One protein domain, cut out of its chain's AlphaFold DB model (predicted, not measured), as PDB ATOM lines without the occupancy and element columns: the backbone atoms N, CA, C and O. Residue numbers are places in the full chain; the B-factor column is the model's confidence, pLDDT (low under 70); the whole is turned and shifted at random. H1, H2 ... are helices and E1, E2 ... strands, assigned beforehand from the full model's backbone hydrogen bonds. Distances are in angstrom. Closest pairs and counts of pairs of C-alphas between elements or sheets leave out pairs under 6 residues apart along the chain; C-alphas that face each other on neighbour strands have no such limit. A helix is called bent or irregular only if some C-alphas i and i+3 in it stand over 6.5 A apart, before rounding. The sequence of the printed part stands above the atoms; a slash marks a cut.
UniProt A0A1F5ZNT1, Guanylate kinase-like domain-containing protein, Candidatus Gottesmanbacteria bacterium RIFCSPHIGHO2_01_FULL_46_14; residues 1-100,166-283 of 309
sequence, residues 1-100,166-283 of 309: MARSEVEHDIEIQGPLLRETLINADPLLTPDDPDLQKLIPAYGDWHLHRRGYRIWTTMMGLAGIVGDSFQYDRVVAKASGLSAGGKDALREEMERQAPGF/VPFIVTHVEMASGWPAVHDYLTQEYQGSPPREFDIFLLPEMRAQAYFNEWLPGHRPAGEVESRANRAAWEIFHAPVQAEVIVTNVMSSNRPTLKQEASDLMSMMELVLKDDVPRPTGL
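Overview. This is residues 1 to 100 and 166 to 283 of the 309 residues of the protein "Guanylate kinase-like domain-containing protein" of Candidatus Gottesmanbacteria bacterium RIFCSPHIGHO2_01_FULL_46_14 (UniProt A0A1F5ZNT1). Look first for a strongly twisted sheet of six strands with helices on both faces, three layers in all: H6 and H8 on one face, H4, H5 and H9 on the other, with the sheet curling round H9. Outside these layers the bent helix H1 packs on H8, H7 and, near its start, H6, while the short H2 and H3 lead the chain back to the sheet's edge strand E1. The printed part has 218 residues, with nine named helices and six named strands in the order H1 H2 H3 E1 E2 H4 E3 H5 E4 H6 E5 H7 H8 E6 H9, and its class is mixed, helices and strands. The sheet, also mixed, runs E1 E2 E6 E5 E3 E4, antiparallel from E1 to E6 and parallel from E6 to E4. The whole is compact, with a radius of gyration of the C-alphas of 17.2 A and spans of 51 by 44 by 33 A.

Along the chain. Find C-alpha 196 at (178.863, 104.979, 228.520); from there E5, residues 196 to 204, runs 25.7 A to C-alpha 204 at (156.649, 94.123, 221.608). The other strands are E3, residues 74 to 80, 19.0 A long, E4, residues 168 to 172, E6, residues 245 to 249, E2, residues 52 to 57, 15.1 A long, and E1, residues 45 to 49. H6, residues 175 to 189, is 20.4 A long and only just neither bent nor irregular, with C-alphas 176 and 179 6.5 A apart. H8, residues 222 to 242, is 29.2 A long and irregular, with C-alphas 223 and 226 7.3 A apart and a kink of 39 degrees near residue 236. H7, residues 208 to 219, is only just irregular, with C-alphas 213 and 216 6.9 A apart. By its hydrogen bonds H1, residues 2 to 24, was assigned as one helix, but it is bent, with C-alphas 12 and 15 7.0 A apart; its arms are H1a, residues 2 to 12, and H1b, residues 15 to 24. Look also for H2 at residues 33 to 38, H3 at 40 to 44, H4 at 58 to 66, H5 at 86 to 96, and H9 at 259 to 271, which ends at (181.203, 102.491, 218.201).

Arrangement. Across the sheet, look for N 48 and O 54 at 2.9 A between E1 and E2, a hairpin, N 55 and O 246 at 2.8 A between E2 and E6, N 201 and O 245 at 2.8 A between E6 and E5, N 77 and O 198 at 2.8 A between E5 and E3, and N 76 and O 169 at 2.8 A between E3 and E4. E5, H7, H8 and E6 form a strand-helix-strand unit, two parallel neighbour strands joined through helices; E4, H6 and E5 form a split one, with E3 between its strands; both crossovers are right-handed. H6 lies over E3 at a height over the sheet of 10.1 A. H5 and H9 touch about perpendicular, at 73 degrees, closest at the C-alphas of Met 93 and Ala 262, 5.3 A. H1b touches H8 about perpendicular, at 76 degrees, closest at the C-alphas of Arg 18 and Ala 233, 4.9 A. Every O i to N i+4 pair is within hydrogen-bond range in H1a, H1b, H2, H4, H5 and H9, against 9 of 11 in H6, 6 of 8 in H7, 13 of 17 in H8 and 0 of 1 in H3, where 2 of 2 O i to N i+3 pairs are.

Size, cuts and confidence. The C-alphas farthest apart are those of Asn 23 and Asp 276, 51.8 A. Residues 101 to 165 are not printed, and C-alphas 100 and 166 are 4.7 A apart across this cut. Of the links that are printed whole, none is long. Mean pLDDT of the printed part is 90.0; residues 1 to 4, 48 to 52, 252 to 256 and 281 to 283 are under 70.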
ATOM      1  N   MET A   1     162.209 111.046 247.193       38.03
ATOM      2  CA  MET A   1     161.014 111.866 246.894       38.03
ATOM      3  C   MET A   1     160.573 111.682 245.443       38.03
ATOM      4  O   MET A   1     159.440 111.279 245.260       38.03
ATOM      5  N   ALA A   2     161.457 111.793 244.441       53.66
ATOM      6  CA  ALA A   2     161.090 111.581 243.026       53.66
ATOM      7  C   ALA A   2     160.499 110.186 242.697       53.66
ATOM      8  O   ALA A   2     159.550 110.066 241.933       53.66
ATOM      9  N   ARG A   3     161.003 109.108 243.316       55.75
ATOM     10  CA  ARG A   3     160.534 107.733 243.044       55.75
ATOM     11  C   ARG A   3     159.073 107.476 243.436       55.75
ATOM     12  O   ARG A   3     158.368 106.768 242.728       55.75
ATOM     13  N   SER A   4     158.624 108.035 244.563       63.81
ATOM     14  CA  SER A   4     157.231 107.898 245.010       63.81
ATOM     15  C   SER A   4     156.265 108.687 244.132       63.81
ATOM     16  O   SER A   4     155.097 108.334 244.066       63.81
ATOM     17  N   GLU A   5     156.745 109.732 243.454       78.00
ATOM     18  CA  GLU A   5     155.928 110.541 242.549       78.00
ATOM     19  C   GLU A   5     155.630 109.795 241.247       78.00
ATOM     20  O   GLU A   5     154.485 109.805 240.813       78.00
ATOM     21  N   VAL A   6     156.603 109.079 240.668       83.44
ATOM     22  CA  VAL A   6     156.359 108.300 239.437       83.44
ATOM     23  C   VAL A   6     155.427 107.116 239.688       83.44
ATOM     24  O   VAL A   6     154.507 106.887 238.914       83.44
ATOM     25  N   GLU A   7     155.627 106.368 240.774       83.75
ATOM     26  CA  GLU A   7     154.722 105.261 241.116       83.75
ATOM     27  C   GLU A   7     153.288 105.759 241.331       83.75
ATOM     28  O   GLU A   7     152.338 105.171 240.818       83.75
ATOM     29  N   HIS A   8     153.140 106.905 241.998       86.25
ATOM     30  CA  HIS A   8     151.849 107.558 242.164       86.25
ATOM     31  C   HIS A   8     151.248 108.031 240.828       86.25
ATOM     32  O   HIS A   8     150.051 107.875 240.596       86.25
ATOM     33  N   ASP A   9     152.069 108.567 239.926       89.75
ATOM     34  CA  ASP A   9     151.634 108.984 238.593       89.75
ATOM     35  C   ASP A   9     151.194 107.790 237.729       89.75
ATOM     36  O   ASP A   9     150.157 107.851 237.071       89.75
ATOM     37  N   ILE A  10     151.903 106.658 237.795       91.12
ATOM     38  CA  ILE A  10     151.503 105.407 237.133       91.12
ATOM     39  C   ILE A  10     150.150 104.916 237.668       91.12
ATOM     40  O   ILE A  10     149.300 104.493 236.880       91.12
ATOM     41  N   GLU A  11     149.930 104.969 238.983       89.31
ATOM     42  CA  GLU A  11     148.656 104.578 239.599       89.31
ATOM     43  C   GLU A  11     147.489 105.472 239.152       89.31
ATOM     44  O   GLU A  11     146.390 104.967 238.919       89.31
ATOM     45  N   ILE A  12     147.725 106.779 238.990       93.19
ATOM     46  CA  ILE A  12     146.693 107.753 238.609       93.19
ATOM     47  C   ILE A  12     146.437 107.757 237.096       93.19
ATOM     48  O   ILE A  12     145.289 107.668 236.663       93.19
ATOM     49  N   GLN A  13     147.486 107.896 236.283       96.00
ATOM     50  CA  GLN A  13     147.376 108.094 234.835       96.00
ATOM     51  C   GLN A  13     147.318 106.773 234.069       96.00
ATOM     52  O   GLN A  13     146.654 106.686 233.034       96.00
ATOM     53  N   GLY A  14     147.982 105.727 234.569       96.06
ATOM     54  CA  GLY A  14     148.118 104.442 233.883       96.06
ATOM     55  C   GLY A  14     146.797 103.839 233.385       96.06
ATOM     56  O   GLY A  14     146.749 103.443 232.218       96.06
ATOM     57  N   PRO A  15     145.705 103.809 234.181       97.31
ATOM     58  CA  PRO A  15     144.404 103.321 233.714       97.31
ATOM     59  C   PRO A  15     143.854 104.082 232.497       97.31
ATOM     60  O   PRO A  15     143.377 103.453 231.551       97.31
ATOM     61  N   LEU A  16     143.952 105.418 232.495       98.00
ATOM     62  CA  LEU A  16     143.460 106.279 231.413       98.00
ATOM     63  C   LEU A  16     144.315 106.139 230.146       98.00
ATOM     64  O   LEU A  16     143.788 106.026 229.035       98.00
ATOM     65  N   LEU A  17     145.640 106.109 230.304       98.25
ATOM     66  CA  LEU A  17     146.573 105.884 229.197       98.25
ATOM     67  C   LEU A  17     146.352 104.504 228.563       98.25
ATOM     68  O   LEU A  17     146.344 104.370 227.339       98.25
ATOM     69  N   ARG A  18     146.107 103.481 229.390       98.19
ATOM     70  CA  ARG A  18     145.790 102.125 228.933       98.19
ATOM     71  C   ARG A  18     144.502 102.101 228.120       98.19
ATOM     72  O   ARG A  18     144.492 101.535 227.030       98.19
ATOM     73  N   GLU A  19     143.432 102.718 228.619       98.25
ATOM     74  CA  GLU A  19     142.159 102.818 227.892       98.25
ATOM     75  C   GLU A  19     142.335 103.546 226.549       98.25
ATOM     76  O   GLU A  19     141.820 103.098 225.525       98.25
ATOM     77  N   THR A  20     143.138 104.613 226.527       98.44
ATOM     78  CA  THR A  20     143.473 105.363 225.306       98.44
ATOM     79  C   THR A  20     144.152 104.476 224.258       98.44
ATOM     80  O   THR A  20     143.744 104.474 223.095       98.44
ATOM     81  N   LEU A  21     145.150 103.683 224.666       98.62
ATOM     82  CA  LEU A  21     145.847 102.752 223.774       98.62
ATOM     83  C   LEU A  21     144.933 101.626 223.283       98.62
ATOM     84  O   LEU A  21     144.960 101.302 222.101       98.62
ATOM     85  N   ILE A  22     144.106 101.050 224.157       98.19
ATOM     86  CA  ILE A  22     143.159  99.984 223.789       98.19
ATOM     87  C   ILE A  22     142.136 100.492 222.764       98.19
ATOM     88  O   ILE A  22     141.848  99.796 221.792       98.19
ATOM     89  N   ASN A  23     141.609 101.704 222.954       98.12
ATOM     90  CA  ASN A  23     140.588 102.277 222.074       98.12
ATOM     91  C   ASN A  23     141.126 102.626 220.682       98.12
ATOM     92  O   ASN A  23     140.410 102.478 219.695       98.12
ATOM     93  N   ALA A  24     142.367 103.104 220.601       98.19
ATOM     94  CA  ALA A  24     143.006 103.453 219.335       98.19
ATOM     95  C   ALA A  24     143.660 102.251 218.630       98.19
ATOM     96  O   ALA A  24     143.814 102.272 217.414       98.19
ATOM     97  N   ASP A  25     144.036 101.223 219.393       98.50
ATOM     98  CA  ASP A  25     144.683  99.991 218.936       98.50
ATOM     99  C   ASP A  25     145.874 100.178 217.965       98.50
ATOM    100  O   ASP A  25     145.942  99.518 216.919       98.50
ATOM    101  N   PRO A  26     146.843 101.066 218.264       98.44
ATOM    102  CA  PRO A  26     148.005 101.243 217.401       98.44
ATOM    103  C   PRO A  26     148.867  99.975 217.362       98.44
ATOM    104  O   PRO A  26     148.859  99.164 218.298       98.44
ATOM    105  N   LEU A  27     149.653  99.805 216.296       97.31
ATOM    106  CA  LEU A  27     150.778  98.874 216.345       97.31
ATOM    107  C   LEU A  27     151.857  99.490 217.249       97.31
ATOM    108  O   LEU A  27     152.232 100.644 217.072       97.31
ATOM    109  N   LEU A  28     152.368  98.734 218.222       96.75
ATOM    110  CA  LEU A  28     153.391  99.216 219.155       96.75
ATOM    111  C   LEU A  28     154.778  99.258 218.489       96.75
ATOM    112  O   LEU A  28     155.648  98.431 218.756       96.75
ATOM    113  N   THR A  29     154.970 100.222 217.592       95.19
ATOM    114  CA  THR A  29     156.228 100.521 216.898       95.19
ATOM    115  C   THR A  29     156.314 102.027 216.619       95.19
ATOM    116  O   THR A  29     155.284 102.631 216.317       95.19
ATOM    117  N   PRO A  30     157.498 102.665 216.711       96.25
ATOM    118  CA  PRO A  30     157.632 104.114 216.536       96.25
ATOM    119  C   PRO A  30     157.096 104.687 215.217       96.25
ATOM    120  O   PRO A  30     156.682 105.841 215.182       96.25
ATOM    121  N   ASP A  31     157.089 103.907 214.135       94.12
ATOM    122  CA  ASP A  31     156.606 104.315 212.812       94.12
ATOM    123  C   ASP A  31     155.100 104.115 212.580       94.12
ATOM    124  O   ASP A  31     154.611 104.424 211.491       94.12
ATOM    125  N   ASP A  32     154.351 103.619 213.570       96.69
ATOM    126  CA  ASP A  32     152.904 103.453 213.442       96.69
ATOM    127  C   ASP A  32     152.183 104.818 213.484       96.69
ATOM    128  O   ASP A  32     152.313 105.560 214.466       96.69
ATOM    129  N   PRO A  33     151.390 105.175 212.454       97.19
ATOM    130  CA  PRO A  33     150.721 106.473 212.401       97.19
ATOM    131  C   PRO A  33     149.712 106.702 213.532       97.19
ATOM    132  O   PRO A  33     149.541 107.842 213.970       97.19
ATOM    133  N   ASP A  34     149.040 105.650 214.008       97.62
ATOM    134  CA  ASP A  34     148.070 105.770 215.096       97.62
ATOM    135  C   ASP A  34     148.796 105.988 216.429       97.62
ATOM    136  O   ASP A  34     148.377 106.837 217.219       97.62
ATOM    137  N   LEU A  35     149.941 105.324 216.644       98.12
ATOM    138  CA  LEU A  35     150.797 105.580 217.805       98.12
ATOM    139  C   LEU A  35     151.318 107.020 217.806       98.12
ATOM    140  O   LEU A  35     151.213 107.702 218.823       98.12
ATOM    141  N   GLN A  36     151.814 107.511 216.668       98.19
ATOM    142  CA  GLN A  36     152.295 108.892 216.529       98.19
ATOM    143  C   GLN A  36     151.175 109.923 216.705       98.19
ATOM    144  O   GLN A  36     151.400 111.007 217.238       98.19
ATOM    145  N   LYS A  37     149.944 109.605 216.297       97.94
ATOM    146  CA  LYS A  37     148.792 110.484 216.526       97.94
ATOM    147  C   LYS A  37     148.469 110.630 218.015       97.94
ATOM    148  O   LYS A  37     148.075 111.714 218.440       97.94
ATOM    149  N   LEU A  38     148.612 109.555 218.791       97.81
ATOM    150  CA  LEU A  38     148.430 109.587 220.246       97.81
ATOM    151  C   LEU A  38     149.624 110.234 220.954       97.81
ATOM    152  O   LEU A  38     149.443 110.978 221.915       97.81
ATOM    153  N   ILE A  39     150.834 109.927 220.488       98.38
ATOM    154  CA  ILE A  39     152.105 110.281 221.121       98.38
ATOM    155  C   ILE A  39     153.044 110.843 220.034       98.38
ATOM    156  O   ILE A  39     153.896 110.119 219.508       98.38
ATOM    157  N   PRO A  40     152.920 112.142 219.690       98.19
ATOM    158  CA  PRO A  40     153.653 112.753 218.574       98.19
ATOM    159  C   PRO A  40     155.176 112.638 218.649       98.19
ATOM    160  O   PRO A  40     155.829 112.627 217.611       98.19
ATOM    161  N   ALA A  41     155.741 112.497 219.853       97.88
ATOM    162  CA  ALA A  41     157.180 112.349 220.065       97.88
ATOM    163  C   ALA A  41     157.783 111.121 219.355       97.88
ATOM    164  O   ALA A  41     158.953 111.151 218.996       97.88
ATOM    165  N   TYR A  42     157.004 110.062 219.086       97.81
ATOM    166  CA  TYR A  42     157.488 108.935 218.275       97.81
ATOM    167  C   TYR A  42     157.799 109.325 216.819       97.81
ATOM    168  O   TYR A  42     158.584 108.643 216.168       97.81
ATOM    169  N   GLY A  43     157.248 110.434 216.309       95.94
ATOM    170  CA  GLY A  43     157.525 110.925 214.954       95.94
ATOM    171  C   GLY A  43     158.983 111.344 214.720       95.94
ATOM    172  O   GLY A  43     159.441 111.338 213.577       95.94
ATOM    173  N   ASP A  44     159.725 111.641 215.789       95.44
ATOM    174  CA  ASP A  44     161.150 112.002 215.735       95.44
ATOM    175  C   ASP A  44     162.085 110.777 215.733       95.44
ATOM    176  O   ASP A  44     163.310 110.911 215.646       95.44
ATOM    177  N   TRP A  45     161.525 109.569 215.849       95.31
ATOM    178  CA  TRP A  45     162.280 108.324 215.899       95.31
ATOM    179  C   TRP A  45     162.424 107.723 214.507       95.31
ATOM    180  O   TRP A  45     161.457 107.536 213.766       95.31
ATOM    181  N   HIS A  46     163.658 107.388 214.143       90.25
ATOM    182  CA  HIS A  46     163.978 106.883 212.817       90.25
ATOM    183  C   HIS A  46     164.649 105.522 212.902       90.25
ATOM    184  O   HIS A  46     165.447 105.249 213.801       90.25
ATOM    185  N   LEU A  47     164.335 104.672 211.928       84.81
ATOM    186  CA  LEU A  47     164.939 103.356 211.808       84.81
ATOM    187  C   LEU A  47     166.437 103.512 211.522       84.81
ATOM    188  O   LEU A  47     166.818 104.044 210.476       84.81
ATOM    189  N   HIS A  48     167.283 103.018 212.426       68.38
ATOM    190  CA  HIS A  48     168.736 103.158 212.310       68.38
ATOM    191  C   HIS A  48     169.284 102.425 211.074       68.38
ATOM    192  O   HIS A  48     170.223 102.885 210.423       68.38
ATOM    193  N   ARG A  49     168.675 101.293 210.696       65.81
ATOM    194  CA  ARG A  49     169.117 100.479 209.559       65.81
ATOM    195  C   ARG A  49     167.918  99.802 208.895       65.81
ATOM    196  O   ARG A  49     167.108  99.159 209.555       65.81
ATOM    197  N   ARG A  50     167.788  99.953 207.569       51.91
ATOM    198  CA  ARG A  50     166.663  99.389 206.795       51.91
ATOM    199  C   ARG A  50     166.530  97.886 207.059       51.91
ATOM    200  O   ARG A  50     167.402  97.121 206.661       51.91
ATOM    201  N   GLY A  51     165.420  97.494 207.682       55.06
ATOM    202  CA  GLY A  51     165.081  96.101 207.983       55.06
ATOM    203  C   GLY A  51     165.328  95.653 209.425       55.06
ATOM    204  O   GLY A  51     164.926  94.540 209.752       55.06
ATOM    205  N   TYR A  52     165.924  96.488 210.281       63.75
ATOM    206  CA  TYR A  52     166.275  96.115 211.653       63.75
ATOM    207  C   TYR A  52     165.656  97.103 212.627       63.75
ATOM    208  O   TYR A  52     165.920  98.299 212.546       63.75
ATOM    209  N   ARG A  53     164.779  96.598 213.494       85.38
ATOM    210  CA  ARG A  53     163.782  97.343 214.281       85.38
ATOM    211  C   ARG A  53     164.386  98.075 215.484       85.38
ATOM    212  O   ARG A  53     163.845  98.023 216.585       85.38
ATOM    213  N   ILE A  54     165.522  98.727 215.258       91.00
ATOM    214  CA  ILE A  54     166.188  99.633 216.184       91.00
ATOM    215  C   ILE A  54     165.917 101.058 215.734       91.00
ATOM    216  O   ILE A  54     166.135 101.421 214.573       91.00
ATOM    217  N   TRP A  55     165.484 101.867 216.684       94.31
ATOM    218  CA  TRP A  55     165.098 103.246 216.483       94.31
ATOM    219  C   TRP A  55     165.952 104.138 217.366       94.31
ATOM    220  O   TRP A  55     166.225 103.804 218.518       94.31
ATOM    221  N   THR A  56     166.339 105.285 216.827       94.50
ATOM    222  CA  THR A  56     166.965 106.381 217.571       94.50
ATOM    223  C   THR A  56     166.494 107.696 216.969       94.50
ATOM    224  O   THR A  56     166.155 107.766 215.784       94.50
ATOM    225  N   THR A  57     166.495 108.756 217.768       95.00
ATOM    226  CA  THR A  57     166.331 110.116 217.244       95.00
ATOM    227  C   THR A  57     167.620 110.582 216.560       95.00
ATOM    228  O   THR A  57     168.699 110.015 216.773       95.00
ATOM    229  N   MET A  58     167.537 111.653 215.764       90.69
ATOM    230  CA  MET A  58     168.728 112.297 215.187       90.69
ATOM    231  C   MET A  58     169.696 112.811 216.262       90.69
ATOM    232  O   MET A  58     170.909 112.747 216.072       90.69
ATOM    233  N   MET A  59     169.169 113.303 217.388       90.38
ATOM    234  CA  MET A  59     169.976 113.741 218.530       90.38
ATOM    235  C   MET A  59     170.648 112.564 219.236       90.38
ATOM    236  O   MET A  59     171.845 112.641 219.496       90.38
ATOM    237  N   GLY A  60     169.928 111.458 219.458       90.69
ATOM    238  CA  GLY A  60     170.509 110.231 220.013       90.69
ATOM    239  C   GLY A  60     171.642 109.693 219.139       90.69
ATOM    240  O   GLY A  60     172.747 109.460 219.619       90.69
ATOM    241  N   LEU A  61     171.429 109.629 217.817       90.19
ATOM    242  CA  LEU A  61     172.469 109.199 216.880       90.19
ATOM    243  C   LEU A  61     173.683 110.139 216.892       90.19
ATOM    244  O   LEU A  61     174.819 109.670 216.882       90.19
ATOM    245  N   ALA A  62     173.460 111.456 216.914       89.44
ATOM    246  CA  ALA A  62     174.541 112.434 216.993       89.44
ATOM    247  C   ALA A  62     175.340 112.309 218.300       89.44
ATOM    248  O   ALA A  62     176.561 112.432 218.258       89.44
ATOM    249  N   GLY A  63     174.675 112.023 219.425       91.44
ATOM    250  CA  GLY A  63     175.320 111.734 220.708       91.44
ATOM    251  C   GLY A  63     176.208 110.494 220.630       91.44
ATOM    252  O   GLY A  63     177.407 110.587 220.875       91.44
ATOM    253  N   ILE A  64     175.656 109.367 220.169       91.69
ATOM    254  CA  ILE A  64     176.388 108.098 220.019       91.69
ATOM    255  C   ILE A  64     177.603 108.254 219.091       91.69
ATOM    256  O   ILE A  64     178.687 107.762 219.392       91.69
ATOM    257  N   VAL A  65     177.457 108.968 217.969       89.31
ATOM    258  CA  VAL A  65     178.590 109.238 217.068       89.31
ATOM    259  C   VAL A  65     179.580 110.222 217.693       89.31
ATOM    260  O   VAL A  65     180.787 110.057 217.519       89.31
ATOM    261  N   GLY A  66     179.107 111.224 218.430       91.75
ATOM    262  CA  GLY A  66     179.957 112.145 219.184       91.75
ATOM    263  C   GLY A  66     180.856 111.410 220.176       91.75
ATOM    264  O   GLY A  66     182.037 111.723 220.259       91.75
ATOM    265  N   ASP A  67     180.325 110.373 220.820       94.44
ATOM    266  CA  ASP A  67     180.988 109.504 221.798       94.44
ATOM    267  C   ASP A  67     181.931 108.445 221.192       94.44
ATOM    268  O   ASP A  67     182.484 107.616 221.920       94.44
ATOM    269  N   SER A  68     182.139 108.452 219.869       90.44
ATOM    270  CA  SER A  68     182.938 107.429 219.179       90.44
ATOM    271  C   SER A  68     184.346 107.301 219.767       90.44
ATOM    272  O   SER A  68     185.085 108.285 219.843       90.44
ATOM    273  N   PHE A  69     184.745 106.070 220.092       92.62
ATOM    274  CA  PHE A  69     186.077 105.724 220.602       92.62
ATOM    275  C   PHE A  69     186.498 106.427 221.907       92.62
ATOM    276  O   PHE A  69     187.688 106.668 222.111       92.62
ATOM    277  N   GLN A  70     185.557 106.765 222.793       93.50
ATOM    278  CA  GLN A  70     185.855 107.500 224.030       93.50
ATOM    279  C   GLN A  70     185.837 106.646 225.302       93.50
ATOM    280  O   GLN A  70     186.501 106.998 226.280       93.50
ATOM    281  N   TYR A  71     185.126 105.517 225.308       95.50
ATOM    282  CA  TYR A  71     184.819 104.779 226.534       95.50
ATOM    283  C   TYR A  71     185.500 103.414 226.585       95.50
ATOM    284  O   TYR A  71     185.690 102.746 225.574       95.50
ATOM    285  N   ASP A  72     185.850 102.971 227.789       92.94
ATOM    286  CA  ASP A  72     186.387 101.622 228.006       92.94
ATOM    287  C   ASP A  72     185.270 100.572 228.103       92.94
ATOM    288  O   ASP A  72     185.497  99.377 227.909       92.94
ATOM    289  N   ARG A  73     184.060 101.019 228.462       93.62
ATOM    290  CA  ARG A  73     182.915 100.173 228.796       93.62
ATOM    291  C   ARG A  73     181.597 100.841 228.455       93.62
ATOM    292  O   ARG A  73     181.481 102.066 228.488       93.62
ATOM    293  N   VAL A  74     180.592 100.001 228.250       96.25
ATOM    294  CA  VAL A  74     179.193 100.381 228.098       96.25
ATOM    295  C   VAL A  74     178.341  99.686 229.157       96.25
ATOM    296  O   VAL A  74     178.517  98.493 229.410       96.25
ATOM    297  N   VAL A  75     177.381 100.411 229.727       97.06
ATOM    298  CA  VAL A  75     176.275  99.849 230.514       97.06
ATOM    299  C   VAL A  75     174.987  99.999 229.711       97.06
ATOM    300  O   VAL A  75     174.471 101.100 229.550       97.06
ATOM    301  N   ALA A  76     174.452  98.886 229.221       96.56
ATOM    302  CA  ALA A  76     173.162  98.813 228.547       96.56
ATOM    303  C   ALA A  76     172.050  98.578 229.581       96.56
ATOM    304  O   ALA A  76     171.957  97.500 230.176       96.56
ATOM    305  N   LYS A  77     171.210  99.594 229.798       96.44
ATOM    306  CA  LYS A  77     170.093  99.585 230.748       96.44
ATOM    307  C   LYS A  77     168.795  99.319 229.990       96.44
ATOM    308  O   LYS A  77     168.135 100.244 229.517       96.44
ATOM    309  N   ALA A  78     168.414  98.051 229.857       95.50
ATOM    310  CA  ALA A  78     167.201  97.687 229.131       95.50
ATOM    311  C   ALA A  78     165.953  97.761 230.027       95.50
ATOM    312  O   ALA A  78     165.803  97.013 230.993       95.50
ATOM    313  N   SER A  79     165.021  98.629 229.653       95.00
ATOM    314  CA  SER A  79     163.641  98.648 230.133       95.00
ATOM    315  C   SER A  79     162.687  98.285 228.989       95.00
ATOM    316  O   SER A  79     163.105  98.001 227.870       95.00
ATOM    317  N   GLY A  80     161.391  98.190 229.258       93.94
ATOM    318  CA  GLY A  80     160.408  97.761 228.270       93.94
ATOM    319  C   GLY A  80     159.245  97.014 228.885       93.94
ATOM    320  O   GLY A  80     159.288  96.595 230.048       93.94
ATOM    321  N   LEU A  81     158.230  96.789 228.058       94.00
ATOM    322  CA  LEU A  81     156.957  96.263 228.528       94.00
ATOM    323  C   LEU A  81     157.111  94.877 229.166       94.00
ATOM    324  O   LEU A  81     157.977  94.068 228.805       94.00
ATOM    325  N   SER A  82     156.239  94.573 230.126       89.06
ATOM    326  CA  SER A  82     156.201  93.251 230.744       89.06
ATOM    327  C   SER A  82     155.983  92.170 229.680       89.06
ATOM    328  O   SER A  82     155.040  92.231 228.901       89.06
ATOM    329  N   ALA A  83     156.849  91.151 229.677       85.06
ATOM    330  CA  ALA A  83     156.892  90.120 228.635       85.06
ATOM    331  C   ALA A  83     157.177  90.664 227.214       85.06
ATOM    332  O   ALA A  83     156.815  90.021 226.233       85.06
ATOM    333  N   GLY A  84     157.860  91.811 227.099       87.44
ATOM    334  CA  GLY A  84     158.309  92.408 225.832       87.44
ATOM    335  C   GLY A  84     159.651  91.881 225.300       87.44
ATOM    336  O   GLY A  84     160.050  92.226 224.193       87.44
ATOM    337  N   GLY A  85     160.344  91.018 226.055       88.69
ATOM    338  CA  GLY A  85     161.572  90.346 225.605       88.69
ATOM    339  C   GLY A  85     162.889  90.893 226.158       88.69
ATOM    340  O   GLY A  85     163.923  90.624 225.565       88.69
ATOM    341  N   LYS A  86     162.877  91.607 227.293       89.62
ATOM    342  CA  LYS A  86     164.102  92.090 227.965       89.62
ATOM    343  C   LYS A  86     165.112  90.954 228.171       89.62
ATOM    344  O   LYS A  86     166.209  90.997 227.631       89.62
ATOM    345  N   ASP A  87     164.702  89.883 228.856       86.69
ATOM    346  CA  ASP A  87     165.556  88.705 229.086       86.69
ATOM    347  C   ASP A  87     166.058  88.069 227.786       86.69
ATOM    348  O   ASP A  87     167.238  87.750 227.689       86.69
ATOM    349  N   ALA A  88     165.203  87.991 226.762       89.50
ATOM    350  CA  ALA A  88     165.580  87.467 225.453       89.50
ATOM    351  C   ALA A  88     166.622  88.350 224.738       89.50
ATOM    352  O   ALA A  88     167.512  87.810 224.088       89.50
ATOM    353  N   LEU A  89     166.560  89.683 224.873       91.12
ATOM    354  CA  LEU A  89     167.585  90.585 224.331       91.12
ATOM    355  C   LEU A  89     168.940  90.304 224.975       91.12
ATOM    356  O   LEU A  89     169.924  90.107 224.267       91.12
ATOM    357  N   ARG A  90     168.975  90.252 226.312       90.31
ATOM    358  CA  ARG A  90     170.195  89.950 227.069       90.31
ATOM    359  C   ARG A  90     170.770  88.596 226.671       90.31
ATOM    360  O   ARG A  90     171.943  88.528 226.324       90.31
ATOM    361  N   GLU A  91     169.957  87.542 226.701       89.75
ATOM    362  CA  GLU A  91     170.383  86.183 226.342       89.75
ATOM    363  C   GLU A  91     170.975  86.137 224.933       89.75
ATOM    364  O   GLU A  91     171.987  85.480 224.693       89.75
ATOM    365  N   GLU A  92     170.382  86.869 223.997       91.19
ATOM    366  CA  GLU A  92     170.848  86.900 222.623       91.19
ATOM    367  C   GLU A  92     172.147  87.706 222.455       91.19
ATOM    368  O   GLU A  92     173.024  87.282 221.696       91.19
ATOM    369  N   MET A  93     172.328  88.800 223.206       91.69
ATOM    370  CA  MET A  93     173.611  89.513 223.296       91.69
ATOM    371  C   MET A  93     174.703  88.615 223.897       91.69
ATOM    372  O   MET A  93     175.784  88.489 223.324       91.69
ATOM    373  N   GLU A  94     174.412  87.922 225.003       90.75
ATOM    374  CA  GLU A  94     175.332  86.975 225.653       90.75
ATOM    375  C   GLU A  94     175.727  85.828 224.710       90.75
ATOM    376  O   GLU A  94     176.905  85.480 224.589       90.75
ATOM    377  N   ARG A  95     174.751  85.273 223.981       90.75
ATOM    378  CA  ARG A  95     174.955  84.182 223.020       90.75
ATOM    379  C   ARG A  95     175.828  84.598 221.837       90.75
ATOM    380  O   ARG A  95     176.574  83.774 221.305       90.75
ATOM    381  N   GLN A  96     175.687  85.833 221.367       90.12
ATOM    382  CA  GLN A  96     176.424  86.348 220.212       90.12
ATOM    383  C   GLN A  96     177.807  86.898 220.563       90.12
ATOM    384  O   GLN A  96     178.701  86.856 219.718       90.12
ATOM    385  N   ALA A  97     177.991  87.373 221.793       89.31
ATOM    386  CA  ALA A  97     179.228  87.965 222.282       89.31
ATOM    387  C   ALA A  97     179.725  87.262 223.566       89.31
ATOM    388  O   ALA A  97     179.896  87.909 224.610       89.31
ATOM    389  N   PRO A  98     179.969  85.934 223.524       88.62
ATOM    390  CA  PRO A  98     180.389  85.181 224.697       88.62
ATOM    391  C   PRO A  98     181.738  85.697 225.206       88.62
ATOM    392  O   PRO A  98     182.704  85.794 224.450       88.62
ATOM    393  N   GLY A  99     181.803  86.031 226.496       88.31
ATOM    394  CA  GLY A  99     183.006  86.594 227.119       88.31
ATOM    395  C   GLY A  99     183.211  88.096 226.892       88.31
ATOM    396  O   GLY A  99     184.244  88.617 227.300       88.31
ATOM    397  N   PHE A 100     182.249  88.794 226.281       90.06
ATOM    398  CA  PHE A 100     182.262  90.258 226.126       90.06
ATOM    399  C   PHE A 100     181.091  90.954 226.829       90.06
ATOM    400  O   PHE A 100     181.043  92.181 226.880       90.06
ATOM    401  N   VAL A 166     185.083  92.690 230.888       92.00
ATOM    402  CA  VAL A 166     184.221  92.687 229.703       92.00
ATOM    403  C   VAL A 166     183.713  94.097 229.373       92.00
ATOM    404  O   VAL A 166     183.413  94.865 230.292       92.00
ATOM    405  N   PRO A 167     183.616  94.462 228.083       93.31
ATOM    406  CA  PRO A 167     183.265  95.821 227.681       93.31
ATOM    407  C   PRO A 167     181.776  96.147 227.819       93.31
ATOM    408  O   PRO A 167     181.434  97.318 227.966       93.31
ATOM    409  N   PHE A 168     180.885  95.153 227.775       94.88
ATOM    410  CA  PHE A 168     179.441  95.376 227.828       94.88
ATOM    411  C   PHE A 168     178.860  94.860 229.131       94.88
ATOM    412  O   PHE A 168     178.946  93.671 229.406       94.88
ATOM    413  N   ILE A 169     178.217  95.721 229.906       95.25
ATOM    414  CA  ILE A 169     177.430  95.328 231.074       95.25
ATOM    415  C   ILE A 169     175.960  95.478 230.707       95.25
ATOM    416  O   ILE A 169     175.532  96.568 230.338       95.25
ATOM    417  N   VAL A 170     175.190  94.393 230.779       93.44
ATOM    418  CA  VAL A 170     173.764  94.406 230.418       93.44
ATOM    419  C   VAL A 170     172.936  94.200 231.678       93.44
ATOM    420  O   VAL A 170     173.125  93.225 232.407       93.44
ATOM    421  N   THR A 171     172.014  95.122 231.937       92.50
ATOM    422  CA  THR A 171     171.102  95.063 233.082       92.50
ATOM    423  C   THR A 171     169.681  95.400 232.661       92.50
ATOM    424  O   THR A 171     169.473  96.178 231.729       92.50
ATOM    425  N   HIS A 172     168.701  94.823 233.357       90.69
ATOM    426  CA  HIS A 172     167.296  95.189 233.203       90.69
ATOM    427  C   HIS A 172     166.798  95.872 234.460       90.69
ATOM    428  O   HIS A 172     166.917  95.324 235.555       90.69
ATOM    429  N   VAL A 173     166.219  97.047 234.271       92.25
ATOM    430  CA  VAL A 173     165.711  97.915 235.331       92.25
ATOM    431  C   VAL A 173     164.421  98.576 234.845       92.25
ATOM    432  O   VAL A 173     164.119  98.523 233.647       92.25
ATOM    433  N   GLU A 174     163.630  99.168 235.737       91.69
ATOM    434  CA  GLU A 174     162.426  99.885 235.305       91.69
ATOM    435  C   GLU A 174     162.794 101.255 234.723       91.69
ATOM    436  O   GLU A 174     163.742 101.900 235.169       91.69
ATOM    437  N   MET A 175     162.027 101.729 233.737       93.69
ATOM    438  CA  MET A 175     162.383 102.942 232.983       93.69
ATOM    439  C   MET A 175     162.502 104.163 233.903       93.69
ATOM    440  O   MET A 175     163.504 104.870 233.918       93.69
ATOM    441  N   ALA A 176     161.476 104.369 234.727       88.81
ATOM    442  CA  ALA A 176     161.357 105.571 235.535       88.81
ATOM    443  C   ALA A 176     162.242 105.589 236.783       88.81
ATOM    444  O   ALA A 176     162.653 106.658 237.224       88.81
ATOM    445  N   SER A 177     162.488 104.428 237.398       89.94
ATOM    446  CA  SER A 177     163.269 104.354 238.638       89.94
ATOM    447  C   SER A 177     164.677 103.835 238.439       89.94
ATOM    448  O   SER A 177     165.576 104.224 239.173       89.94
ATOM    449  N   GLY A 178     164.856 102.942 237.480       93.75
ATOM    450  CA  GLY A 178     166.083 102.214 237.250       93.75
ATOM    451  C   GLY A 178     167.122 103.019 236.504       93.75
ATOM    452  O   GLY A 178     168.251 103.123 236.968       93.75
ATOM    453  N   TRP A 179     166.743 103.618 235.375       95.81
ATOM    454  CA  TRP A 179     167.650 104.443 234.577       95.81
ATOM    455  C   TRP A 179     168.302 105.583 235.369       95.81
ATOM    456  O   TRP A 179     169.535 105.621 235.390       95.81
ATOM    457  N   PRO A 180     167.550 106.453 236.078       95.06
ATOM    458  CA  PRO A 180     168.170 107.499 236.888       95.06
ATOM    459  C   PRO A 180     168.964 106.933 238.070       95.06
ATOM    460  O   PRO A 180     170.035 107.443 238.368       95.06
ATOM    461  N   ALA A 181     168.505 105.854 238.715       95.06
ATOM    462  CA  ALA A 181     169.233 105.284 239.849       95.06
ATOM    463  C   ALA A 181     170.578 104.665 239.443       95.06
ATOM    464  O   ALA A 181     171.562 104.797 240.168       95.06
ATOM    465  N   VAL A 182     170.640 104.006 238.282       96.56
ATOM    466  CA  VAL A 182     171.904 103.501 237.733       96.56
ATOM    467  C   VAL A 182     172.823 104.661 237.354       96.56
ATOM    468  O   VAL A 182     174.007 104.601 237.675       96.56
ATOM    469  N   HIS A 183     172.292 105.726 236.747       96.38
ATOM    470  CA  HIS A 183     173.069 106.927 236.436       96.38
ATOM    471  C   HIS A 183     173.661 107.571 237.699       96.38
ATOM    472  O   HIS A 183     174.867 107.811 237.778       96.38
ATOM    473  N   ASP A 184     172.833 107.793 238.723       95.50
ATOM    474  CA  ASP A 184     173.262 108.344 240.010       95.50
ATOM    475  C   ASP A 184     174.334 107.458 240.652       95.50
ATOM    476  O   ASP A 184     175.365 107.953 241.101       95.50
ATOM    477  N   TYR A 185     174.150 106.137 240.627       95.75
ATOM    478  CA  TYR A 185     175.144 105.202 241.140       95.75
ATOM    479  C   TYR A 185     176.486 105.309 240.406       95.75
ATOM    480  O   TYR A 185     177.537 105.438 241.037       95.75
ATOM    481  N   LEU A 186     176.463 105.280 239.071       95.06
ATOM    482  CA  LEU A 186     177.667 105.326 238.239       95.06
ATOM    483  C   LEU A 186     178.413 106.662 238.331       95.06
ATOM    484  O   LEU A 186     179.623 106.692 238.115       95.06
ATOM    485  N   THR A 187     177.712 107.753 238.638       93.75
ATOM    486  CA  THR A 187     178.296 109.100 238.712       93.75
ATOM    487  C   THR A 187     178.696 109.517 240.126       93.75
ATOM    488  O   THR A 187     179.619 110.318 240.275       93.75
ATOM    489  N   GLN A 188     178.026 109.001 241.160       93.06
ATOM    490  CA  GLN A 188     178.208 109.451 242.545       93.06
ATOM    491  C   GLN A 188     178.895 108.414 243.437       93.06
ATOM    492  O   GLN A 188     179.594 108.793 244.377       93.06
ATOM    493  N   GLU A 189     178.704 107.119 243.177       90.88
ATOM    494  CA  GLU A 189     179.198 106.046 244.050       90.88
ATOM    495  C   GLU A 189     180.327 105.231 243.410       90.88
ATOM    496  O   GLU A 189     181.314 104.904 244.078       90.88
ATOM    497  N   TYR A 190     180.213 104.923 242.118       89.44
ATOM    498  CA  TYR A 190     181.208 104.134 241.403       89.44
ATOM    499  C   TYR A 190     182.555 104.869 241.312       89.44
ATOM    500  O   TYR A 190     182.643 106.011 240.874       89.44
ATOM    501  N   GLN A 191     183.628 104.194 241.727       86.25
ATOM    502  CA  GLN A 191     184.969 104.788 241.835       86.25
ATOM    503  C   GLN A 191     185.809 104.668 240.550       86.25
ATOM    504  O   GLN A 191     186.925 105.184 240.495       86.25
ATOM    505  N   GLY A 192     185.326 103.941 239.537       86.06
ATOM    506  CA  GLY A 192     186.021 103.786 238.258       86.06
ATOM    507  C   GLY A 192     185.667 104.882 237.251       86.06
ATOM    508  O   GLY A 192     184.820 105.733 237.501       86.06
ATOM    509  N   SER A 193     186.292 104.836 236.071       87.50
ATOM    510  CA  SER A 193     185.890 105.686 234.944       87.50
ATOM    511  C   SER A 193     184.431 105.396 234.571       87.50
ATOM    512  O   SER A 193     184.129 104.230 234.288       87.50
ATOM    513  N   PRO A 194     183.538 106.403 234.545       89.81
ATOM    514  CA  PRO A 194     182.138 106.189 234.207       89.81
ATOM    515  C   PRO A 194     181.991 105.511 232.835       89.81
ATOM    516  O   PRO A 194     182.588 105.975 231.856       89.81
ATOM    517  N   PRO A 195     181.244 104.397 232.740       95.69
ATOM    518  CA  PRO A 195     180.964 103.756 231.463       95.69
ATOM    519  C   PRO A 195     179.989 104.610 230.647       95.69
ATOM    520  O   PRO A 195     179.231 105.404 231.203       95.69
ATOM    521  N   ARG A 196     179.941 104.401 229.328       97.00
ATOM    522  CA  ARG A 196     178.863 104.979 228.520       97.00
ATOM    523  C   ARG A 196     177.569 104.231 228.797       97.00
ATOM    524  O   ARG A 196     177.479 103.023 228.603       97.00
ATOM    525  N   GLU A 197     176.557 104.941 229.245       97.56
ATOM    526  CA  GLU A 197     175.240 104.384 229.534       97.56
ATOM    527  C   GLU A 197     174.361 104.368 228.287       97.56
ATOM    528  O   GLU A 197     174.290 105.393 227.641       97.56
ATOM    529  N   PHE A 198     173.666 103.277 227.965       97.38
ATOM    530  CA  PHE A 198     172.636 103.238 226.915       97.38
ATOM    531  C   PHE A 198     171.273 102.943 227.544       97.38
ATOM    532  O   PHE A 198     171.080 101.867 228.117       97.38
ATOM    533  N   ASP A 199     170.326 103.871 227.408       97.75
ATOM    534  CA  ASP A 199     168.939 103.712 227.864       97.75
ATOM    535  C   ASP A 199     168.080 103.104 226.750       97.75
ATOM    536  O   ASP A 199     167.736 103.763 225.764       97.75
ATOM    537  N   ILE A 200     167.774 101.810 226.889       97.50
ATOM    538  CA  ILE A 200     167.162 100.998 225.831       97.50
ATOM    539  C   ILE A 200     165.747 100.606 226.232       97.50
ATOM    540  O   ILE A 200     165.557  99.930 227.241       97.50
ATOM    541  N   PHE A 201     164.750 100.957 225.426       97.81
ATOM    542  CA  PHE A 201     163.358 100.592 225.674       97.81
ATOM    543  C   PHE A 201     162.840  99.562 224.667       97.81
ATOM    544  O   PHE A 201     162.905  99.765 223.456       97.81
ATOM    545  N   LEU A 202     162.299  98.448 225.165       95.94
ATOM    546  CA  LEU A 202     161.748  97.381 224.334       95.94
ATOM    547  C   LEU A 202     160.230  97.497 224.183       95.94
ATOM    548  O   LEU A 202     159.484  97.433 225.167       95.94
ATOM    549  N   LEU A 203     159.783  97.540 222.929       95.12
ATOM    550  CA  LEU A 203     158.382  97.424 222.537       95.12
ATOM    551  C   LEU A 203     158.119  96.046 221.911       95.12
ATOM    552  O   LEU A 203     158.825  95.665 220.981       95.12
ATOM    553  N   PRO A 204     157.114  95.280 222.358       93.31
ATOM    554  CA  PRO A 204     156.649  94.123 221.608       93.31
ATOM    555  C   PRO A 204     155.878  94.607 220.376       93.31
ATOM    556  O   PRO A 204     154.886  95.316 220.510       93.31
ATOM    557  N   GLU A 205     156.295  94.203 219.179       92.88
ATOM    558  CA  GLU A 205     155.584  94.532 217.945       92.88
ATOM    559  C   GLU A 205     154.257  93.768 217.887       92.88
ATOM    560  O   GLU A 205     154.170  92.637 217.406       92.88
ATOM    561  N   MET A 206     153.207  94.390 218.402       93.81
ATOM    562  CA  MET A 206     151.841  93.892 218.339       93.81
ATOM    563  C   MET A 206     150.863  95.045 218.516       93.81
ATOM    564  O   MET A 206     151.234  96.139 218.937       93.81
ATOM    565  N   ARG A 207     149.607  94.802 218.153       97.56
ATOM    566  CA  ARG A 207     148.504  95.732 218.398       97.56
ATOM    567  C   ARG A 207     148.303  95.922 219.903       97.56
ATOM    568  O   ARG A 207     148.440  94.956 220.660       97.56
ATOM    569  N   ALA A 208     147.987  97.136 220.344       98.12
ATOM    570  CA  ALA A 208     147.814  97.435 221.764       98.12
ATOM    571  C   ALA A 208     146.740  96.550 222.426       98.12
ATOM    572  O   ALA A 208     146.962  96.048 223.527       98.12
ATOM    573  N   GLN A 209     145.620  96.274 221.750       98.00
ATOM    574  CA  GLN A 209     144.598  95.345 222.243       98.00
ATOM    575  C   GLN A 209     145.148  93.930 222.402       98.00
ATOM    576  O   GLN A 209     144.947  93.318 223.449       98.00
ATOM    577  N   ALA A 210     145.887  93.425 221.409       96.94
ATOM    578  CA  ALA A 210     146.515  92.107 221.497       96.94
ATOM    579  C   ALA A 210     147.500  92.039 222.677       96.94
ATOM    580  O   ALA A 210     147.536  91.042 223.399       96.94
ATOM    581  N   TYR A 211     148.247  93.118 222.932       96.69
ATOM    582  CA  TYR A 211     149.130  93.196 224.091       96.69
ATOM    583  C   TYR A 211     148.359  93.161 225.421       96.69
ATOM    584  O   TYR A 211     148.611  92.292 226.259       96.69
ATOM    585  N   PHE A 212     147.425  94.094 225.624       97.44
ATOM    586  CA  PHE A 212     146.758  94.286 226.915       97.44
ATOM    587  C   PHE A 212     145.718  93.207 227.237       97.44
ATOM    588  O   PHE A 212     145.582  92.838 228.403       97.44
ATOM    589  N   ASN A 213     145.011  92.689 226.231       96.38
ATOM    590  CA  ASN A 213     143.881  91.781 226.437       96.38
ATOM    591  C   ASN A 213     144.270  90.299 226.347       96.38
ATOM    592  O   ASN A 213     143.587  89.463 226.935       96.38
ATOM    593  N   GLU A 214     145.353  89.962 225.640       94.25
ATOM    594  CA  GLU A 214     145.731  88.566 225.373       94.25
ATOM    595  C   GLU A 214     147.158  88.251 225.829       94.25
ATOM    596  O   GLU A 214     147.366  87.376 226.673       94.25
ATOM    597  N   TRP A 215     148.151  88.981 225.314       93.75
ATOM    598  CA  TRP A 215     149.561  88.678 225.552       93.75
ATOM    599  C   TRP A 215     149.944  88.822 227.025       93.75
ATOM    600  O   TRP A 215     150.442  87.870 227.631       93.75
ATOM    601  N   LEU A 216     149.705  89.989 227.625       93.19
ATOM    602  CA  LEU A 216     150.079  90.251 229.011       93.19
ATOM    603  C   LEU A 216     149.337  89.320 229.996       93.19
ATOM    604  O   LEU A 216     150.026  88.705 230.818       93.19
ATOM    605  N   PRO A 217     148.002  89.128 229.903       93.81
ATOM    606  CA  PRO A 217     147.287  88.157 230.737       93.81
ATOM    607  C   PRO A 217     147.752  86.710 230.539       93.81
ATOM    608  O   PRO A 217     147.798  85.948 231.500       93.81
ATOM    609  N   GLY A 218     148.143  86.324 229.320       91.44
ATOM    610  CA  GLY A 218     148.659  84.983 229.029       91.44
ATOM    611  C   GLY A 218     150.047  84.699 229.618       91.44
ATOM    612  O   GLY A 218     150.404  83.541 229.823       91.44
ATOM    613  N   HIS A 219     150.828  85.741 229.923       89.06
ATOM    614  CA  HIS A 219     152.217  85.619 230.385       89.06
ATOM    615  C   HIS A 219     152.429  86.033 231.845       89.06
ATOM    616  O   HIS A 219     153.563  85.956 232.342       89.06
ATOM    617  N   ARG A 220     151.390  86.501 232.549       85.62
ATOM    618  CA  ARG A 220     151.493  86.977 233.934       85.62
ATOM    619  C   ARG A 220     150.346  86.471 234.811       85.62
ATOM    620  O   ARG A 220     149.238  86.291 234.321       85.62
ATOM    621  N   PRO A 221     150.589  86.248 236.116       83.44
ATOM    622  CA  PRO A 221     149.527  85.875 237.046       83.44
ATOM    623  C   PRO A 221     148.443  86.954 237.105       83.44
ATOM    624  O   PRO A 221     148.770  88.138 237.133       83.44
ATOM    625  N   ALA A 222     147.172  86.550 237.213       82.38
ATOM    626  CA  ALA A 222     146.023  87.463 237.192       82.38
ATOM    627  C   ALA A 222     146.140  88.641 238.182       82.38
ATOM    628  O   ALA A 222     145.804  89.766 237.830       82.38
ATOM    629  N   GLY A 223     146.685  88.405 239.383       79.81
ATOM    630  CA  GLY A 223     146.873  89.441 240.408       79.81
ATOM    631  C   GLY A 223     147.933  90.505 240.091       79.81
ATOM    632  O   GLY A 223     148.000  91.512 240.786       79.81
ATOM    633  N   GLU A 224     148.757  90.314 239.056       83.25
ATOM    634  CA  GLU A 224     149.778  91.282 238.629       83.25
ATOM    635  C   GLU A 224     149.418  91.990 237.310       83.25
ATOM    636  O   GLU A 224     150.089  92.946 236.926       83.25
ATOM    637  N   VAL A 225     148.402  91.516 236.577       89.75
ATOM    638  CA  VAL A 225     148.112  91.989 235.210       89.75
ATOM    639  C   VAL A 225     147.767  93.474 235.195       89.75
ATOM    640  O   VAL A 225     148.293  94.208 234.364       89.75
ATOM    641  N   GLU A 226     146.921  93.929 236.116       90.75
ATOM    642  CA  GLU A 226     146.430  95.307 236.117       90.75
ATOM    643  C   GLU A 226     147.543  96.330 236.368       90.75
ATOM    644  O   GLU A 226     147.715  97.255 235.572       90.75
ATOM    645  N   SER A 227     148.342  96.139 237.422       88.25
ATOM    646  CA  SER A 227     149.449  97.044 237.753       88.25
ATOM    647  C   SER A 227     150.514  97.064 236.653       88.25
ATOM    648  O   SER A 227     151.010  98.129 236.284       88.25
ATOM    649  N   ARG A 228     150.810  95.903 236.052       91.06
ATOM    650  CA  ARG A 228     151.719  95.801 234.901       91.06
ATOM    651  C   ARG A 228     151.158  96.468 233.650       91.06
ATOM    652  O   ARG A 228     151.927  97.062 232.904       91.06
ATOM    653  N   ALA A 229     149.851  96.380 233.411       95.06
ATOM    654  CA  ALA A 229     149.204  97.023 232.274       95.06
ATOM    655  C   ALA A 229     149.224  98.552 232.413       95.06
ATOM    656  O   ALA A 229     149.552  99.246 231.455       95.06
ATOM    657  N   ASN A 230     148.935  99.072 233.609       94.50
ATOM    658  CA  ASN A 230     148.968 100.510 233.886       94.50
ATOM    659  C   ASN A 230     150.385 101.075 233.726       94.50
ATOM    660  O   ASN A 230     150.563 102.093 233.059       94.50
ATOM    661  N   ARG A 231     151.400 100.369 234.245       93.88
ATOM    662  CA  ARG A 231     152.806 100.726 234.013       93.88
ATOM    663  C   ARG A 231     153.168 100.674 232.538       93.88
ATOM    664  O   ARG A 231     153.703 101.645 232.032       93.88
ATOM    665  N   ALA A 232     152.847  99.584 231.843       96.06
ATOM    666  CA  ALA A 232     153.167  99.442 230.426       96.06
ATOM    667  C   ALA A 232     152.562 100.582 229.590       96.06
ATOM    668  O   ALA A 232     153.232 101.118 228.715       96.06
ATOM    669  N   ALA A 233     151.324 100.990 229.885       97.75
ATOM    670  CA  ALA A 233     150.717 102.148 229.245       97.75
ATOM    671  C   ALA A 233     151.495 103.436 229.544       97.75
ATOM    672  O   ALA A 233     151.859 104.147 228.614       97.75
ATOM    673  N   TRP A 234     151.812 103.705 230.812       96.81
ATOM    674  CA  TRP A 234     152.634 104.857 231.189       96.81
ATOM    675  C   TRP A 234     153.990 104.856 230.468       96.81
ATOM    676  O   TRP A 234     154.382 105.865 229.885       96.81
ATOM    677  N   GLU A 235     154.669 103.712 230.417       96.94
ATOM    678  CA  GLU A 235     155.965 103.570 229.759       96.94
ATOM    679  C   GLU A 235     155.889 103.831 228.251       96.94
ATOM    680  O   GLU A 235     156.743 104.537 227.725       96.94
ATOM    681  N   ILE A 236     154.848 103.354 227.553       98.19
ATOM    682  CA  ILE A 236     154.645 103.638 226.119       98.19
ATOM    683  C   ILE A 236     154.577 105.150 225.859       98.19
ATOM    684  O   ILE A 236     155.138 105.614 224.866       98.19
ATOM    685  N   PHE A 237     153.930 105.920 226.739       98.00
ATOM    686  CA  PHE A 237     153.811 107.379 226.607       98.00
ATOM    687  C   PHE A 237     155.107 108.140 226.921       98.00
ATOM    688  O   PHE A 237     155.304 109.231 226.386       98.00
ATOM    689  N   HIS A 238     155.996 107.579 227.742       96.94
ATOM    690  CA  HIS A 238     157.204 108.267 228.220       96.94
ATOM    691  C   HIS A 238     158.499 107.795 227.541       96.94
ATOM    692  O   HIS A 238     159.469 108.547 227.473       96.94
ATOM    693  N   ALA A 239     158.511 106.594 226.960       97.50
ATOM    694  CA  ALA A 239     159.655 106.057 226.235       97.50
ATOM    695  C   ALA A 239     160.230 106.988 225.149       97.50
ATOM    696  O   ALA A 239     161.449 107.146 225.133       97.50
ATOM    697  N   PRO A 240     159.442 107.662 224.279       97.62
ATOM    698  CA  PRO A 240     160.023 108.447 223.189       97.62
ATOM    699  C   PRO A 240     160.763 109.708 223.654       97.62
ATOM    700  O   PRO A 240     161.456 110.321 222.845       97.62
ATOM    701  N   VAL A 241     160.615 110.105 224.924       95.44
ATOM    702  CA  VAL A 241     161.328 111.251 225.510       95.44
ATOM    703  C   VAL A 241     162.433 110.841 226.487       95.44
ATOM    704  O   VAL A 241     163.314 111.650 226.756       95.44
ATOM    705  N   GLN A 242     162.391 109.618 227.026       95.19
ATOM    706  CA  GLN A 242     163.368 109.136 228.010       95.19
ATOM    707  C   GLN A 242     164.394 108.165 227.421       95.19
ATOM    708  O   GLN A 242     165.526 108.129 227.892       95.19
ATOM    709  N   ALA A 243     164.007 107.355 226.434       97.25
ATOM    710  CA  ALA A 243     164.899 106.370 225.842       97.25
ATOM    711  C   ALA A 243     165.921 107.046 224.921       97.25
ATOM    712  O   ALA A 243     165.615 108.017 224.229       97.25
ATOM    713  N   GLU A 244     167.113 106.465 224.843       96.12
ATOM    714  CA  GLU A 244     168.082 106.778 223.792       96.12
ATOM    715  C   GLU A 244     167.864 105.872 222.574       96.12
ATOM    716  O   GLU A 244     167.933 106.319 221.429       96.12
ATOM    717  N   VAL A 245     167.548 104.598 222.828       96.50
ATOM    718  CA  VAL A 245     167.311 103.580 221.802       96.50
ATOM    719  C   VAL A 245     165.994 102.862 222.077       96.50
ATOM    720  O   VAL A 245     165.742 102.415 223.193       96.50
ATOM    721  N   ILE A 246     165.167 102.683 221.047       97.00
ATOM    722  CA  ILE A 246     163.981 101.823 221.110       97.00
ATOM    723  C   ILE A 246     164.225 100.589 220.250       97.00
ATOM    724  O   ILE A 246     164.718 100.691 219.126       97.00
ATOM    725  N   VAL A 247     163.867  99.418 220.765       95.25
ATOM    726  CA  VAL A 247     163.949  98.143 220.048       95.25
ATOM    727  C   VAL A 247     162.549  97.553 219.939       95.25
ATOM    728  O   VAL A 247     161.914  97.279 220.958       95.25
ATOM    729  N   THR A 248     162.066  97.321 218.718       93.56
ATOM    730  CA  THR A 248     160.788  96.631 218.508       93.56
ATOM    731  C   THR A 248     161.009  95.132 218.316       93.56
ATOM    732  O   THR A 248     161.624  94.697 217.344       93.56
ATOM    733  N   ASN A 249     160.477  94.324 219.229       91.44
ATOM    734  CA  ASN A 249     160.602  92.872 219.239       91.44
ATOM    735  C   ASN A 249     159.440  92.193 218.504       91.44
ATOM    736  O   ASN A 249     158.291  92.279 218.938       91.44
ATOM    737  N   VAL A 250     159.730  91.450 217.436       85.88
ATOM    738  CA  VAL A 250     158.713  90.651 216.738       85.88
ATOM    739  C   VAL A 250     158.381  89.398 217.541       85.88
ATOM    740  O   VAL A 250     159.110  88.403 217.512       85.88
ATOM    741  N   MET A 251     157.234  89.414 218.213       76.50
ATOM    742  CA  MET A 251     156.771  88.288 219.022       76.50
ATOM    743  C   MET A 251     156.155  87.216 218.112       76.50
ATOM    744  O   MET A 251     155.001  87.316 217.703       76.50
ATOM    745  N   SER A 252     156.919  86.179 217.758       68.56
ATOM    746  CA  SER A 252     156.395  85.033 217.002       68.56
ATOM    747  C   SER A 252     156.955  83.714 217.526       68.56
ATOM    748  O   SER A 252     158.142  83.624 217.827       68.56
ATOM    749  N   SER A 253     156.134  82.665 217.549       58.25
ATOM    750  CA  SER A 253     156.554  81.312 217.946       58.25
ATOM    751  C   SER A 253     157.547  80.651 216.978       58.25
ATOM    752  O   SER A 253     158.166  79.651 217.326       58.25
ATOM    753  N   ASN A 254     157.704  81.197 215.767       52.72
ATOM    754  CA  ASN A 254     158.415  80.560 214.654       52.72
ATOM    755  C   ASN A 254     159.706  81.289 214.238       52.72
ATOM    756  O   ASN A 254     160.328  80.903 213.247       52.72
ATOM    757  N   ARG A 255     160.113  82.356 214.939       54.25
ATOM    758  CA  ARG A 255     161.348  83.103 214.645       54.25
ATOM    759  C   ARG A 255     162.171  83.297 215.916       54.25
ATOM    760  O   ARG A 255     161.575  83.566 216.955       54.25
ATOM    761  N   PRO A 256     163.515  83.221 215.840       58.91
ATOM    762  CA  PRO A 256     164.363  83.650 216.944       58.91
ATOM    763  C   PRO A 256     164.091  85.130 217.227       58.91
ATOM    764  O   PRO A 256     164.317  85.973 216.358       58.91
ATOM    765  N   THR A 257     163.569  85.432 218.410       73.31
ATOM    766  CA  THR A 257     163.332  86.807 218.858       73.31
ATOM    767  C   THR A 257     164.664  87.532 219.004       73.31
ATOM    768  O   THR A 257     165.606  86.960 219.548       73.31
ATOM    769  N   LEU A 258     164.738  88.784 218.552       86.69
ATOM    770  CA  LEU A 258     165.821  89.727 218.869       86.69
ATOM    771  C   LEU A 258     167.229  89.366 218.373       86.69
ATOM    772  O   LEU A 258     168.183  90.052 218.722       86.69
ATOM    773  N   LYS A 259     167.393  88.334 217.534       87.12
ATOM    774  CA  LYS A 259     168.713  87.942 217.008       87.12
ATOM    775  C   LYS A 259     169.418  89.089 216.302       87.12
ATOM    776  O   LYS A 259     170.589  89.359 216.545       87.12
ATOM    777  N   GLN A 260     168.725  89.753 215.399       84.88
ATOM    778  CA  GLN A 260     169.364  90.791 214.613       84.88
ATOM    779  C   GLN A 260     169.443  92.106 215.393       84.88
ATOM    780  O   GLN A 260     170.474  92.765 215.377       84.88
ATOM    781  N   GLU A 261     168.404  92.411 216.166       90.12
ATOM    782  CA  GLU A 261     168.334  93.569 217.052       90.12
ATOM    783  C   GLU A 261     169.453  93.551 218.108       90.12
ATOM    784  O   GLU A 261     170.106  94.565 218.323       90.12
ATOM    785  N   ALA A 262     169.758  92.400 218.711       91.06
ATOM    786  CA  ALA A 262     170.900  92.260 219.613       91.06
ATOM    787  C   ALA A 262     172.230  92.535 218.894       91.06
ATOM    788  O   ALA A 262     173.084  93.236 219.435       91.06
ATOM    789  N   SER A 263     172.401  92.018 217.668       88.94
ATOM    790  CA  SER A 263     173.614  92.252 216.876       88.94
ATOM    791  C   SER A 263     173.806  93.734 216.575       88.94
ATOM    792  O   SER A 263     174.904  94.249 216.764       88.94
ATOM    793  N   ASP A 264     172.768  94.407 216.078       87.69
ATOM    794  CA  ASP A 264     172.857  95.809 215.676       87.69
ATOM    795  C   ASP A 264     173.029  96.728 216.895       87.69
ATOM    796  O   ASP A 264     173.827  97.665 216.841       87.69
ATOM    797  N   LEU A 265     172.367  96.424 218.017       91.25
ATOM    798  CA  LEU A 265     172.545  97.152 219.272       91.25
ATOM    799  C   LEU A 265     173.988  97.040 219.781       91.25
ATOM    800  O   LEU A 265     174.598  98.053 220.112       91.25
ATOM    801  N   MET A 266     174.565  95.833 219.792       91.31
ATOM    802  CA  MET A 266     175.972  95.662 220.168       91.31
ATOM    803  C   MET A 266     176.901  96.410 219.215       91.31
ATOM    804  O   MET A 266     177.841  97.046 219.671       91.31
ATOM    805  N   SER A 267     176.625  96.410 217.909       88.31
ATOM    806  CA  SER A 267     177.408  97.196 216.951       88.31
ATOM    807  C   SER A 267     177.329  98.707 217.215       88.31
ATOM    808  O   SER A 267     178.340  99.392 217.073       88.31
ATOM    809  N   MET A 268     176.176  99.234 217.641       89.38
ATOM    810  CA  MET A 268     176.064 100.627 218.098       89.38
ATOM    811  C   MET A 268     176.893 100.875 219.366       89.38
ATOM    812  O   MET A 268     177.607 101.871 219.444       89.38
ATOM    813  N   MET A 269     176.853  99.954 220.331       92.81
ATOM    814  CA  MET A 269     177.647 100.036 221.563       92.81
ATOM    815  C   MET A 269     179.158  99.921 221.303       92.81
ATOM    816  O   MET A 269     179.951 100.550 221.994       92.81
ATOM    817  N   GLU A 270     179.589  99.157 220.298       91.69
ATOM    818  CA  GLU A 270     181.003  99.055 219.910       91.69
ATOM    819  C   GLU A 270     181.584 100.371 219.394       91.69
ATOM    820  O   GLU A 270     182.789 100.591 219.533       91.69
ATOM    821  N   LEU A 271     180.754 101.233 218.794       90.31
ATOM    822  CA  LEU A 271     181.203 102.491 218.201       90.31
ATOM    823  C   LEU A 271     181.829 103.423 219.245       90.31
ATOM    824  O   LEU A 271     182.807 104.110 218.957       90.31
ATOM    825  N   VAL A 272     181.278 103.433 220.460       93.56
ATOM    826  CA  VAL A 272     181.737 104.319 221.537       93.56
ATOM    827  C   VAL A 272     182.978 103.787 222.258       93.56
ATOM    828  O   VAL A 272     183.609 104.521 223.018       93.56
ATOM    829  N   LEU A 273     183.351 102.523 222.025       94.00
ATOM    830  CA  LEU A 273     184.493 101.899 222.683       94.00
ATOM    831  C   LEU A 273     185.822 102.332 222.061       94.00
ATOM    832  O   LEU A 273     185.969 102.299 220.835       94.00
ATOM    833  N   LYS A 274     186.811 102.662 222.902       93.31
ATOM    834  CA  LYS A 274     188.190 102.955 222.474       93.31
ATOM    835  C   LYS A 274     188.785 101.813 221.646       93.31
ATOM    836  O   LYS A 274     188.389 100.652 221.751       93.31
ATOM    837  N   ASP A 275     189.765 102.142 220.811       88.44
ATOM    838  CA  ASP A 275     190.368 101.198 219.864       88.44
ATOM    839  C   ASP A 275     191.037  99.984 220.512       88.44
ATOM    840  O   ASP A 275     190.997  98.897 219.933       88.44
ATOM    841  N   ASP A 276     191.607 100.161 221.701       89.62
ATOM    842  CA  ASP A 276     192.298  99.136 222.481       89.62
ATOM    843  C   ASP A 276     191.356  98.226 223.287       89.62
ATOM    844  O   ASP A 276     191.804  97.214 223.834       89.62
ATOM    845  N   VAL A 277     190.051  98.522 223.314       89.94
ATOM    846  CA  VAL A 277     189.047  97.672 223.960       89.94
ATOM    847  C   VAL A 277     188.757  96.440 223.087       89.94
ATOM    848  O   VAL A 277     188.455  96.576 221.894       89.94
ATOM    849  N   PRO A 278     188.811  95.214 223.647       85.69
ATOM    850  CA  PRO A 278     188.466  93.995 222.920       85.69
ATOM    851  C   PRO A 278     187.028  94.021 222.381       85.69
ATOM    852  O   PRO A 278     186.100  94.382 223.101       85.69
ATOM    853  N   ARG A 279     186.827  93.558 221.140       82.88
ATOM    854  CA  ARG A 279     185.506  93.474 220.488       82.88
ATOM    855  C   ARG A 279     185.179  92.035 220.061       82.88
ATOM    856  O   ARG A 279     186.095  91.324 219.629       82.88
ATOM    857  N   PRO A 280     183.909  91.597 220.134       76.88
ATOM    858  CA  PRO A 280     183.485  90.310 219.595       76.88
ATOM    859  C   PRO A 280     183.810  90.182 218.099       76.88
ATOM    860  O   PRO A 280     183.483  91.040 217.282       76.88
ATOM    861  N   THR A 281     184.429  89.074 217.690       66.56
ATOM    862  CA  THR A 281     184.633  88.784 216.264       66.56
ATOM    863  C   THR A 281     183.344  88.257 215.634       66.56
ATOM    864  O   THR A 281     182.825  87.238 216.081       66.56
ATOM    865  N   GLY A 282     182.877  88.879 214.547       58.38
ATOM    866  CA  GLY A 282     181.782  88.343 213.721       58.38
ATOM    867  C   GLY A 282     180.424  89.032 213.870       58.38
ATOM    868  O   GLY A 282     179.484  88.618 213.194       58.38
ATOM    869  N   LEU A 283     180.320  90.095 214.675       60.75
ATOM    870  CA  LEU A 283     179.173  91.003 214.602       60.75
ATOM    871  C   LEU A 283     179.184  91.740 213.257       60.75
ATOM    872  O   LEU A 283     180.243  92.029 212.687       60.75
TER     873      LEU A 283